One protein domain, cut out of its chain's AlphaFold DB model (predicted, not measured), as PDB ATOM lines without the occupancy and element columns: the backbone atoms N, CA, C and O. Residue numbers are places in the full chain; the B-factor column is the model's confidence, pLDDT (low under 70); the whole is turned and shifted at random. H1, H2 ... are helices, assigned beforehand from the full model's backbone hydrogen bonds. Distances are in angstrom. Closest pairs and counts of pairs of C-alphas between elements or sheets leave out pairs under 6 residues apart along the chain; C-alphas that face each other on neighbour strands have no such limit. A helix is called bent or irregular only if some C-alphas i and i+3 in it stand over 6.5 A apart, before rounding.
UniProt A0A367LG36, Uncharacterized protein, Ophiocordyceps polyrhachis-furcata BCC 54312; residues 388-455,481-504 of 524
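Overview. This is residues 388 to 455 and 481 to 504 of the 524 residues of an uncharacterized protein of Ophiocordyceps polyrhachis-furcata BCC 54312 (UniProt A0A367LG36). The longest helix, H1, sticks out as an arm with its residues 388 to 398, and its residues 402 to 407 pack on H6, the core of a loose helical body. H2 and H3 also pack on H6 at large angles, and short H5 lies at the far end from the arm's tip. The printed part has 92 residues with six named helices, H1 to H6 in chain order, and no named strand: all helix. It is loose, with a radius of gyration of the C-alphas of 15.4 A, and spans 50 by 24 by 21 A, the arm adding to the length.

Along the chain. H1, residues 388 to 409, is 31.5 A long and begins at C-alpha 388 (224.070, 216.489, 192.103). H6, residues 485 to 500, is 22.7 A long and ends at C-alpha 500 (203.325, 223.479, 204.612). H3, residues 427 to 441, is 18.1 A long and only just irregular: C-alphas 432 and 435 are 6.8 A apart. H2 is residues 412 to 421, 14.0 A; H4 is 445 to 449, 6.2 A; H5 is 452 to 455, 5.8 A.

Arrangement. H1 touches the hub, H6, at a steep tilt of 63 degrees, opposite ways; the closest C-alphas, of Ile 406 and Val 495, are 6.7 A apart. H2 touches H6, only just about perpendicular at 70.2 degrees, closest at C-alphas of Val 415 and Lys 491, 6.2 A. H3 touches H6 at a steep tilt of 49 degrees, the same way, closest at C-alphas of Ser 441 and Ala 489, 5.1 A. H4 touches H3, closest at C-alphas of Leu 445 and Ala 438, 5.9 A, and only just touches H6, with 3 pairs of C-alphas within 8 A, the closest being Leu 448 and Pro 485, 5.3 A. H5 is close to H3 but not clearly touching; C-alphas 427 and 452 are closest, 5.8 A. In H1, H2, H4 and H6 every O i to N i+4 pair is within hydrogen-bond range, in H3 7 of 11; H5 is too short for one.

Size, cuts and confidence. The farthest C-alphas, of Asp 388 and His 455, are 51.9 A apart. Residues 456 to 480 are not printed; C-alphas 455 and 481 are 14.8 A apart across the cut. The links printed whole are tight. Mean pLDDT of the printed part is 79.3; residues 388, 392, 451 to 455, 481 to 483 and 502 to 504 are under 70.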
ATOM      1  N   ASP A 388     224.486 215.747 190.906       69.12
ATOM      2  CA  ASP A 388     224.070 216.489 192.103       69.12
ATOM      3  C   ASP A 388     223.672 217.943 191.801       69.12
ATOM      4  O   ASP A 388     222.710 218.455 192.385       69.12
ATOM      5  N   ARG A 389     224.344 218.619 190.858       71.69
ATOM      6  CA  ARG A 389     223.912 219.940 190.364       71.69
ATOM      7  C   ARG A 389     222.594 219.855 189.602       71.69
ATOM      8  O   ARG A 389     221.731 220.697 189.840       71.69
ATOM      9  N   GLN A 390     222.389 218.834 188.768       71.75
ATOM     10  CA  GLN A 390     221.138 218.602 188.042       71.75
ATOM     11  C   GLN A 390     219.984 218.309 189.014       71.75
ATOM     12  O   GLN A 390     218.897 218.867 188.861       71.75
ATOM     13  N   ARG A 391     220.217 217.489 190.050       72.19
ATOM     14  CA  ARG A 391     219.246 217.184 191.118       72.19
ATOM     15  C   ARG A 391     218.910 218.417 191.943       72.19
ATOM     16  O   ARG A 391     217.735 218.733 192.101       72.19
ATOM     17  N   ARG A 392     219.915 219.162 192.419       69.94
ATOM     18  CA  ARG A 392     219.706 220.435 193.133       69.94
ATOM     19  C   ARG A 392     219.017 221.473 192.247       69.94
ATOM     20  O   ARG A 392     218.205 222.234 192.756       69.94
ATOM     21  N   GLY A 393     219.302 221.487 190.946       74.19
ATOM     22  CA  GLY A 393     218.614 222.304 189.947       74.19
ATOM     23  C   GLY A 393     217.136 221.935 189.823       74.19
ATOM     24  O   GLY A 393     216.289 222.808 189.972       74.19
ATOM     25  N   LYS A 394     216.813 220.645 189.654       74.81
ATOM     26  CA  LYS A 394     215.429 220.144 189.608       74.81
ATOM     27  C   LYS A 394     214.648 220.433 190.889       74.81
ATOM     28  O   LYS A 394     213.540 220.937 190.792       74.81
ATOM     29  N   ILE A 395     215.230 220.190 192.065       74.62
ATOM     30  CA  ILE A 395     214.585 220.473 193.362       74.62
ATOM     31  C   ILE A 395     214.330 221.980 193.542       74.62
ATOM     32  O   ILE A 395     213.306 222.374 194.092       74.62
ATOM     33  N   LYS A 396     215.239 222.841 193.066       78.06
ATOM     34  CA  LYS A 396     215.030 224.297 193.065       78.06
ATOM     35  C   LYS A 396     213.963 224.732 192.060       78.06
ATOM     36  O   LYS A 396     213.174 225.603 192.395       78.06
ATOM     37  N   ALA A 397     213.935 224.135 190.869       76.62
ATOM     38  CA  ALA A 397     212.955 224.446 189.832       76.62
ATOM     39  C   ALA A 397     211.534 224.067 190.268       76.62
ATOM     40  O   ALA A 397     210.657 224.920 190.230       76.62
ATOM     41  N   THR A 398     211.323 222.851 190.784       78.62
ATOM     42  CA  THR A 398     210.010 222.441 191.308       78.62
ATOM     43  C   THR A 398     209.593 223.262 192.525       78.62
ATOM     44  O   THR A 398     208.415 223.558 192.691       78.62
ATOM     45  N   ARG A 399     210.539 223.691 193.377       75.94
ATOM     46  CA  ARG A 399     210.223 224.613 194.478       75.94
ATOM     47  C   ARG A 399     209.818 226.001 193.978       75.94
ATOM     48  O   ARG A 399     208.874 226.554 194.524       75.94
ATOM     49  N   ALA A 400     210.495 226.537 192.963       78.88
ATOM     50  CA  ALA A 400     210.123 227.808 192.347       78.88
ATOM     51  C   ALA A 400     208.748 227.723 191.665       78.88
ATOM     52  O   ALA A 400     207.930 228.602 191.868       78.88
ATOM     53  N   GLU A 401     208.452 226.628 190.964       81.44
ATOM     54  CA  GLU A 401     207.147 226.368 190.340       81.44
ATOM     55  C   GLU A 401     206.002 226.294 191.371       81.44
ATOM     56  O   GLU A 401     204.932 226.862 191.159       81.44
ATOM     57  N   ILE A 402     206.245 225.665 192.529       75.44
ATOM     58  CA  ILE A 402     205.313 225.674 193.670       75.44
ATOM     59  C   ILE A 402     205.161 227.089 194.246       75.44
ATOM     60  O   ILE A 402     204.043 227.517 194.520       75.44
ATOM     61  N   ASP A 403     206.257 227.829 194.425       76.81
ATOM     62  CA  ASP A 403     206.220 229.198 194.949       76.81
ATOM     63  C   ASP A 403     205.493 230.161 193.981       76.81
ATOM     64  O   ASP A 403     204.702 230.989 194.431       76.81
ATOM     65  N   ASP A 404     205.679 230.014 192.666       79.12
ATOM     66  CA  ASP A 404     204.983 230.773 191.618       79.12
ATOM     67  C   ASP A 404     203.480 230.454 191.592       79.12
ATOM     68  O   ASP A 404     202.659 231.357 191.425       79.12
ATOM     69  N   LYS A 405     203.100 229.185 191.802       81.88
ATOM     70  CA  LYS A 405     201.697 228.780 191.966       81.88
ATOM     71  C   LYS A 405     201.079 229.410 193.218       81.88
ATOM     72  O   LYS A 405     200.028 230.038 193.123       81.88
ATOM     73  N   ILE A 406     201.763 229.328 194.360       81.56
ATOM     74  CA  ILE A 406     201.325 229.939 195.626       81.56
ATOM     75  C   ILE A 406     201.131 231.451 195.461       81.56
ATOM     76  O   ILE A 406     200.103 231.979 195.864       81.56
ATOM     77  N   MET A 407     202.065 232.155 194.820       76.12
ATOM     78  CA  MET A 407     201.975 233.606 194.588       76.12
ATOM     79  C   MET A 407     200.879 234.003 193.579       76.12
ATOM     80  O   MET A 407     200.548 235.182 193.469       76.12
ATOM     81  N   ARG A 408     200.324 233.033 192.842       79.88
ATOM     82  CA  ARG A 408     199.226 233.207 191.882       79.88
ATOM     83  C   ARG A 408     197.853 232.871 192.475       79.88
ATOM     84  O   ARG A 408     196.853 233.366 191.969       79.88
ATOM     85  N   GLU A 409     197.815 232.061 193.531       79.56
ATOM     86  CA  GLU A 409     196.617 231.766 194.335       79.56
ATOM     87  C   GLU A 409     196.447 232.743 195.510       79.56
ATOM     88  O   GLU A 409     195.327 233.128 195.839       79.56
ATOM     89  N   PHE A 410     197.556 233.180 196.111       83.12
ATOM     90  CA  PHE A 410     197.619 234.129 197.223       83.12
ATOM     91  C   PHE A 410     198.217 235.455 196.753       83.12
ATOM     92  O   PHE A 410     199.375 235.779 197.032       83.12
ATOM     93  N   ASP A 411     197.420 236.209 196.003       84.38
ATOM     94  CA  ASP A 411     197.837 237.478 195.425       84.38
ATOM     95  C   ASP A 411     197.933 238.620 196.461       84.38
ATOM     96  O   ASP A 411     197.492 238.530 197.614       84.38
ATOM     97  N   ASP A 412     198.527 239.741 196.049       86.12
ATOM     98  CA  ASP A 412     198.726 240.889 196.941       86.12
ATOM     99  C   ASP A 412     197.414 241.589 197.328       86.12
ATOM    100  O   ASP A 412     197.368 242.271 198.360       86.12
ATOM    101  N   ALA A 413     196.333 241.378 196.567       85.31
ATOM    102  CA  ALA A 413     194.990 241.808 196.934       85.31
ATOM    103  C   ALA A 413     194.438 240.966 198.097       85.31
ATOM    104  O   ALA A 413     194.012 241.543 199.100       85.31
ATOM    105  N   PHE A 414     194.537 239.634 198.039       87.06
ATOM    106  CA  PHE A 414     194.171 238.730 199.132       87.06
ATOM    107  C   PHE A 414     194.980 239.011 200.404       87.06
ATOM    108  O   PHE A 414     194.405 239.179 201.481       87.06
ATOM    109  N   VAL A 415     196.309 239.147 200.303       88.56
ATOM    110  CA  VAL A 415     197.158 239.487 201.463       88.56
ATOM    111  C   VAL A 415     196.728 240.825 202.076       88.56
ATOM    112  O   VAL A 415     196.653 240.960 203.299       88.56
ATOM    113  N   THR A 416     196.372 241.807 201.243       86.31
ATOM    114  CA  THR A 416     195.836 243.102 201.685       86.31
ATOM    115  C   THR A 416     194.451 242.980 202.326       86.31
ATOM    116  O   THR A 416     194.188 243.624 203.343       86.31
ATOM    117  N   GLN A 417     193.574 242.122 201.806       85.69
ATOM    118  CA  GLN A 417     192.266 241.832 202.393       85.69
ATOM    119  C   GLN A 417     192.410 241.207 203.787       85.69
ATOM    120  O   GLN A 417     191.770 241.674 204.729       85.69
ATOM    121  N   VAL A 418     193.297 240.218 203.953       86.94
ATOM    122  CA  VAL A 418     193.601 239.596 205.254       86.94
ATOM    123  C   VAL A 418     194.231 240.608 206.217       86.94
ATOM    124  O   VAL A 418     193.816 240.692 207.373       86.94
ATOM    125  N   TYR A 419     195.171 241.433 205.746       86.31
ATOM    126  CA  TYR A 419     195.792 242.510 206.529       86.31
ATOM    127  C   TYR A 419     194.761 243.513 207.071       86.31
ATOM    128  O   TYR A 419     194.829 243.908 208.239       86.31
ATOM    129  N   ASN A 420     193.787 243.891 206.239       85.31
ATOM    130  CA  ASN A 420     192.694 244.788 206.608       85.31
ATOM    131  C   ASN A 420     191.688 244.107 207.551       85.31
ATOM    132  O   ASN A 420     191.300 244.706 208.551       85.31
ATOM    133  N   TYR A 421     191.313 242.851 207.291       86.25
ATOM    134  CA  TYR A 421     190.395 242.078 208.137       86.25
ATOM    135  C   TYR A 421     190.946 241.878 209.556       86.25
ATOM    136  O   TYR A 421     190.268 242.170 210.540       86.25
ATOM    137  N   LEU A 422     192.215 241.475 209.671       84.00
ATOM    138  CA  LEU A 422     192.934 241.365 210.946       84.00
ATOM    139  C   LEU A 422     193.279 242.734 211.565       84.00
ATOM    140  O   LEU A 422     193.821 242.794 212.668       84.00
ATOM    141  N   SER A 423     192.972 243.841 210.878       82.56
ATOM    142  CA  SER A 423     193.259 245.209 211.319       82.56
ATOM    143  C   SER A 423     194.734 245.421 211.694       82.56
ATOM    144  O   SER A 423     195.046 246.152 212.635       82.56
ATOM    145  N   LEU A 424     195.670 244.802 210.962       79.94
ATOM    146  CA  LEU A 424     197.113 244.864 211.263       79.94
ATOM    147  C   LEU A 424     197.722 246.265 211.054       79.94
ATOM    148  O   LEU A 424     198.821 246.553 211.535       79.94
ATOM    149  N   GLY A 425     196.989 247.161 210.386       77.56
ATOM    150  CA  GLY A 425     197.297 248.591 210.324       77.56
ATOM    151  C   GLY A 425     197.112 249.344 211.649       77.56
ATOM    152  O   GLY A 425     197.584 250.475 211.761       77.56
ATOM    153  N   HIS A 426     196.467 248.747 212.658       78.00
ATOM    154  CA  HIS A 426     196.267 249.359 213.971       78.00
ATOM    155  C   HIS A 426     197.105 248.659 215.061       78.00
ATOM    156  O   HIS A 426     196.991 247.445 215.238       78.00
ATOM    157  N   PRO A 427     197.896 249.398 215.866       77.44
ATOM    158  CA  PRO A 427     198.804 248.810 216.860       77.44
ATOM    159  C   PRO A 427     198.099 247.962 217.925       77.44
ATOM    160  O   PRO A 427     198.659 246.982 218.409       77.44
ATOM    161  N   ALA A 428     196.874 248.331 218.308       77.19
ATOM    162  CA  ALA A 428     196.128 247.639 219.359       77.19
ATOM    163  C   ALA A 428     195.696 246.219 218.951       77.19
ATOM    164  O   ALA A 428     195.719 245.315 219.779       77.19
ATOM    165  N   THR A 429     195.327 246.029 217.682       80.81
ATOM    166  CA  THR A 429     194.920 244.738 217.104       80.81
ATOM    167  C   THR A 429     196.092 243.956 216.530       80.81
ATOM    168  O   THR A 429     196.013 242.737 216.475       80.81
ATOM    169  N   ALA A 430     197.182 244.620 216.135       84.06
ATOM    170  CA  ALA A 430     198.336 243.966 215.528       84.06
ATOM    171  C   ALA A 430     199.299 243.308 216.531       84.06
ATOM    172  O   ALA A 430     199.823 242.233 216.252       84.06
ATOM    173  N   ARG A 431     199.495 243.905 217.717       81.56
ATOM    174  CA  ARG A 431     200.438 243.408 218.744       81.56
ATOM    175  C   ARG A 431     200.297 241.920 219.116       81.56
ATOM    176  O   ARG A 431     201.336 241.283 219.250       81.56
ATOM    177  N   PRO A 432     199.089 241.333 219.251       84.94
ATOM    178  CA  PRO A 432     198.933 239.895 219.494       84.94
ATOM    179  C   PRO A 432     199.485 238.998 218.376       84.94
ATOM    180  O   PRO A 432     199.794 237.838 218.625       84.94
ATOM    181  N   PHE A 433     199.599 239.517 217.150       83.19
ATOM    182  CA  PHE A 433     200.114 238.792 215.988       83.19
ATOM    183  C   PHE A 433     201.590 239.093 215.709       83.19
ATOM    184  O   PHE A 433     202.246 238.289 215.053       83.19
ATOM    185  N   ASP A 434     202.134 240.209 216.212       84.38
ATOM    186  CA  ASP A 434     203.526 240.613 215.970       84.38
ATOM    187  C   ASP A 434     204.540 239.543 216.427       84.38
ATOM    188  O   ASP A 434     205.560 239.365 215.768       84.38
ATOM    189  N   GLU A 435     204.257 238.770 217.484       84.31
ATOM    190  CA  GLU A 435     205.118 237.656 217.930       84.31
ATOM    191  C   GLU A 435     205.162 236.479 216.943       84.31
ATOM    192  O   GLU A 435     206.236 235.944 216.662       84.31
ATOM    193  N   GLU A 436     204.013 236.089 216.387       85.69
ATOM    194  CA  GLU A 436     203.914 235.023 215.381       85.69
ATOM    195  C   GLU A 436     204.504 235.479 214.040       85.69
ATOM    196  O   GLU A 436     205.305 234.770 213.422       85.69
ATOM    197  N   LEU A 437     204.187 236.713 213.632       84.50
ATOM    198  CA  LEU A 437     204.752 237.352 212.448       84.50
ATOM    199  C   LEU A 437     206.278 237.451 212.553       84.50
ATOM    200  O   LEU A 437     206.961 237.080 211.600       84.50
ATOM    201  N   ALA A 438     206.831 237.880 213.691       86.62
ATOM    202  CA  ALA A 438     208.276 237.954 213.906       86.62
ATOM    203  C   ALA A 438     208.944 236.572 213.871       86.62
ATOM    204  O   ALA A 438     209.974 236.395 213.218       86.62
ATOM    205  N   ARG A 439     208.339 235.568 214.523       85.00
ATOM    206  CA  ARG A 439     208.868 234.195 214.577       85.00
ATOM    207  C   ARG A 439     209.011 233.570 213.190       85.00
ATOM    208  O   ARG A 439     209.987 232.862 212.947       85.00
ATOM    209  N   ILE A 440     208.049 233.828 212.306       76.75
ATOM    210  CA  ILE A 440     207.935 233.163 211.003       76.75
ATOM    211  C   ILE A 440     208.627 233.983 209.906       76.75
ATOM    212  O   ILE A 440     209.500 233.472 209.211       76.75
ATOM    213  N   SER A 441     208.362 235.290 209.816       80.12
ATOM    214  CA  SER A 441     209.026 236.161 208.830       80.12
ATOM    215  C   SER A 441     210.496 236.474 209.143       80.12
ATOM    216  O   SER A 441     211.194 237.018 208.289       80.12
ATOM    217  N   ARG A 442     210.965 236.159 210.363       78.38
ATOM    218  CA  ARG A 442     212.287 236.525 210.916       78.38
ATOM    219  C   ARG A 442     212.544 238.036 211.000       78.38
ATOM    220  O   ARG A 442     213.680 238.449 211.225       78.38
ATOM    221  N   VAL A 443     211.502 238.853 210.847       81.19
ATOM    222  CA  VAL A 443     211.529 240.302 211.077       81.19
ATOM    223  C   VAL A 443     211.518 240.564 212.586       81.19
ATOM    224  O   VAL A 443     210.779 239.918 213.325       81.19
ATOM    225  N   GLY A 444     212.331 241.505 213.067       84.38
ATOM    226  CA  GLY A 444     212.366 241.840 214.493       84.38
ATOM    227  C   GLY A 444     211.063 242.496 214.969       84.38
ATOM    228  O   GLY A 444     210.479 243.308 214.253       84.38
ATOM    229  N   LEU A 445     210.643 242.219 216.209       79.69
ATOM    230  CA  LEU A 445     209.482 242.877 216.842       79.69
ATOM    231  C   LEU A 445     209.580 244.414 216.806       79.69
ATOM    232  O   LEU A 445     208.580 245.109 216.619       79.69
ATOM    233  N   GLU A 446     210.794 244.945 216.937       79.38
ATOM    234  CA  GLU A 446     211.089 246.376 216.841       79.38
ATOM    235  C   GLU A 446     210.847 246.926 215.424       79.38
ATOM    236  O   GLU A 446     210.277 248.004 215.271       79.38
ATOM    237  N   GLU A 447     211.167 246.166 214.370       83.38
ATOM    238  CA  GLU A 447     210.893 246.555 212.977       83.38
ATOM    239  C   GLU A 447     209.385 246.497 212.662       83.38
ATOM    240  O   GLU A 447     208.854 247.395 212.004       83.38
ATOM    241  N   LEU A 448     208.661 245.501 213.194       81.75
ATOM    242  CA  LEU A 448     207.198 245.413 213.063       81.75
ATOM    243  C   LEU A 448     206.475 246.584 213.747       81.75
ATOM    244  O   LEU A 448     205.556 247.166 213.166       81.75
ATOM    245  N   THR A 449     206.922 246.971 214.944       78.75
ATOM    246  CA  THR A 449     206.325 248.059 215.745       78.75
ATOM    247  C   THR A 449     206.863 249.457 215.407       78.75
ATOM    248  O   THR A 449     206.261 250.463 215.798       78.75
ATOM    249  N   SER A 450     207.935 249.565 214.613       72.94
ATOM    250  CA  SER A 450     208.558 250.844 214.218       72.94
ATOM    251  C   SER A 450     207.565 251.857 213.631       72.94
ATOM    252  O   SER A 450     207.677 253.053 213.892       72.94
ATOM    253  N   ARG A 451     206.551 251.408 212.872       69.88
ATOM    254  CA  ARG A 451     205.552 252.307 212.256       69.88
ATOM    255  C   ARG A 451     204.372 252.693 213.149       69.88
ATOM    256  O   ARG A 451     203.649 253.624 212.793       69.88
ATOM    257  N   ASP A 452     204.191 252.059 214.306       69.19
ATOM    258  CA  ASP A 452     203.090 252.384 215.231       69.19
ATOM    259  C   ASP A 452     203.184 253.825 215.739       69.19
ATOM    260  O   ASP A 452     202.189 254.542 215.833       69.19
ATOM    261  N   HIS A 453     204.414 254.267 215.988       58.16
ATOM    262  CA  HIS A 453     204.742 255.575 216.538       58.16
ATOM    263  C   HIS A 453     204.375 256.733 215.590       58.16
ATOM    264  O   HIS A 453     204.074 257.834 216.049       58.16
ATOM    265  N   HIS A 454     204.302 256.496 214.274       56.72
ATOM    266  CA  HIS A 454     203.910 257.528 213.306       56.72
ATOM    267  C   HIS A 454     202.399 257.821 213.301       56.72
ATOM    268  O   HIS A 454     202.004 258.958 213.039       56.72
ATOM    269  N   HIS A 455     201.545 256.856 213.662       53.53
ATOM    270  CA  HIS A 455     200.092 257.078 213.720       53.53
ATOM    271  C   HIS A 455     199.672 258.084 214.803       53.53
ATOM    272  O   HIS A 455     198.615 258.700 214.687       53.53
ATOM    273  N   LEU A 481     201.445 249.477 200.695       63.62
ATOM    274  CA  LEU A 481     201.322 248.473 201.750       63.62
ATOM    275  C   LEU A 481     202.463 247.462 201.652       63.62
ATOM    276  O   LEU A 481     202.904 246.959 202.684       63.62
ATOM    277  N   SER A 482     203.036 247.279 200.455       62.75
ATOM    278  CA  SER A 482     204.271 246.518 200.256       62.75
ATOM    279  C   SER A 482     205.428 247.049 201.109       62.75
ATOM    280  O   SER A 482     206.296 246.288 201.534       62.75
ATOM    281  N   ARG A 483     205.403 248.341 201.462       66.25
ATOM    282  CA  ARG A 483     206.390 248.998 202.323       66.25
ATOM    283  C   ARG A 483     206.123 248.824 203.822       66.25
ATOM    284  O   ARG A 483     206.946 249.273 204.620       66.25
ATOM    285  N   CYS A 484     204.989 248.256 204.240       81.75
ATOM    286  CA  CYS A 484     204.638 248.061 205.651       81.75
ATOM    287  C   CYS A 484     205.271 246.768 206.204       81.75
ATOM    288  O   CYS A 484     204.964 245.692 205.690       81.75
ATOM    289  N   PRO A 485     206.091 246.822 207.278       84.81
ATOM    290  CA  PRO A 485     206.765 245.638 207.825       84.81
ATOM    291  C   PRO A 485     205.813 244.482 208.161       84.81
ATOM    292  O   PRO A 485     206.051 243.355 207.738       84.81
ATOM    293  N   ARG A 486     204.677 244.769 208.814       85.75
ATOM    294  CA  ARG A 486     203.636 243.771 209.120       85.75
ATOM    295  C   ARG A 486     202.982 243.143 207.895       85.75
ATOM    296  O   ARG A 486     202.702 241.953 207.915       85.75
ATOM    297  N   TRP A 487     202.742 243.914 206.834       89.19
ATOM    298  CA  TRP A 487     202.162 243.383 205.596       89.19
ATOM    299  C   TRP A 487     203.156 242.445 204.898       89.19
ATOM    300  O   TRP A 487     202.792 241.343 204.501       89.19
ATOM    301  N   ARG A 488     204.445 242.820 204.855       88.19
ATOM    302  CA  ARG A 488     205.523 241.955 204.341       88.19
ATOM    303  C   ARG A 488     205.659 240.673 205.166       88.19
ATOM    304  O   ARG A 488     205.789 239.595 204.595       88.19
ATOM    305  N   ALA A 489     205.597 240.783 206.493       89.69
ATOM    306  CA  ALA A 489     205.636 239.635 207.393       89.69
ATOM    307  C   ALA A 489     204.414 238.716 207.221       89.69
ATOM    308  O   ALA A 489     204.577 237.499 207.188       89.69
ATOM    309  N   LEU A 490     203.215 239.280 207.034       89.81
ATOM    310  CA  LEU A 490     201.996 238.524 206.730       89.81
ATOM    311  C   LEU A 490     202.106 237.795 205.383       89.81
ATOM    312  O   LEU A 490     201.759 236.620 205.306       89.81
ATOM    313  N   LYS A 491     202.627 238.453 204.338       89.69
ATOM    314  CA  LYS A 491     202.869 237.818 203.032       89.69
ATOM    315  C   LYS A 491     203.800 236.610 203.169       89.69
ATOM    316  O   LYS A 491     203.496 235.538 202.655       89.69
ATOM    317  N   LEU A 492     204.899 236.760 203.914       89.00
ATOM    318  CA  LEU A 492     205.824 235.659 204.205       89.00
ATOM    319  C   LEU A 492     205.148 234.531 205.000       89.00
ATOM    320  O   LEU A 492     205.331 233.369 204.652       89.00
ATOM    321  N   TYR A 493     204.329 234.860 206.005       88.44
ATOM    322  CA  TYR A 493     203.549 233.880 206.767       88.44
ATOM    323  C   TYR A 493     202.604 233.066 205.873       88.44
ATOM    324  O   TYR A 493     202.621 231.841 205.936       88.44
ATOM    325  N   ILE A 494     201.816 233.723 205.014       87.25
ATOM    326  CA  ILE A 494     200.854 233.055 204.119       87.25
ATOM    327  C   ILE A 494     201.586 232.134 203.133       87.25
ATOM    328  O   ILE A 494     201.178 230.990 202.947       87.25
ATOM    329  N   VAL A 495     202.709 232.587 202.566       85.69
ATOM    330  CA  VAL A 495     203.537 231.771 201.663       85.69
ATOM    331  C   VAL A 495     204.160 230.577 202.396       85.69
ATOM    332  O   VAL A 495     204.143 229.466 201.870       85.69
ATOM    333  N   GLU A 496     204.692 230.744 203.613       86.75
ATOM    334  CA  GLU A 496     205.220 229.616 204.396       86.75
ATOM    335  C   GLU A 496     204.136 228.642 204.863       86.75
ATOM    336  O   GLU A 496     204.382 227.436 204.870       86.75
ATOM    337  N   TRP A 497     202.935 229.129 205.175       86.06
ATOM    338  CA  TRP A 497     201.774 228.297 205.477       86.06
ATOM    339  C   TRP A 497     201.347 227.473 204.253       86.06
ATOM    340  O   TRP A 497     201.265 226.249 204.340       86.06
ATOM    341  N   ALA A 498     201.200 228.092 203.077       84.19
ATOM    342  CA  ALA A 498     200.865 227.382 201.840       84.19
ATOM    343  C   ALA A 498     201.931 226.327 201.469       84.19
ATOM    344  O   ALA A 498     201.606 225.213 201.070       84.19
ATOM    345  N   ARG A 499     203.217 226.616 201.715       82.00
ATOM    346  CA  ARG A 499     204.326 225.652 201.561       82.00
ATOM    347  C   ARG A 499     204.265 224.455 202.522       82.00
ATOM    348  O   ARG A 499     204.915 223.450 202.233       82.00
ATOM    349  N   GLN A 500     203.571 224.571 203.656       81.31
ATOM    350  CA  GLN A 500     203.325 223.479 204.612       81.31
ATOM    351  C   GLN A 500     202.056 222.681 204.274       81.31
ATOM    352  O   GLN A 500     201.919 221.546 204.726       81.31
ATOM    353  N   HIS A 501     201.173 223.237 203.440       72.94
ATOM    354  CA  HIS A 501     199.940 222.616 202.962       72.94
ATOM    355  C   HIS A 501     199.971 222.405 201.429       72.94
ATOM    356  O   HIS A 501     199.165 222.996 200.714       72.94
ATOM    357  N   PRO A 502     200.873 221.552 200.893       67.69
ATOM    358  CA  PRO A 502     200.977 221.305 199.449       67.69
ATOM    359  C   PRO A 502     199.723 220.646 198.851       67.69
ATOM    360  O   PRO A 502     199.492 220.750 197.651       67.69
ATOM    361  N   ASP A 503     198.893 220.019 199.686       61.00
ATOM    362  CA  ASP A 503     197.644 219.351 199.308       61.00
ATOM    363  C   ASP A 503     196.476 220.329 199.048       61.00
ATOM    364  O   ASP A 503     195.317 219.910 199.025       61.00
ATOM    365  N   LEU A 504     196.750 221.626 198.850       60.34
ATOM    366  CA  LEU A 504     195.733 222.662 198.635       60.34
ATOM    367  C   LEU A 504     194.805 222.364 197.440       60.34
ATOM    368  O   LEU A 504     193.607 222.609 197.535       60.34
TER     369      LEU A 504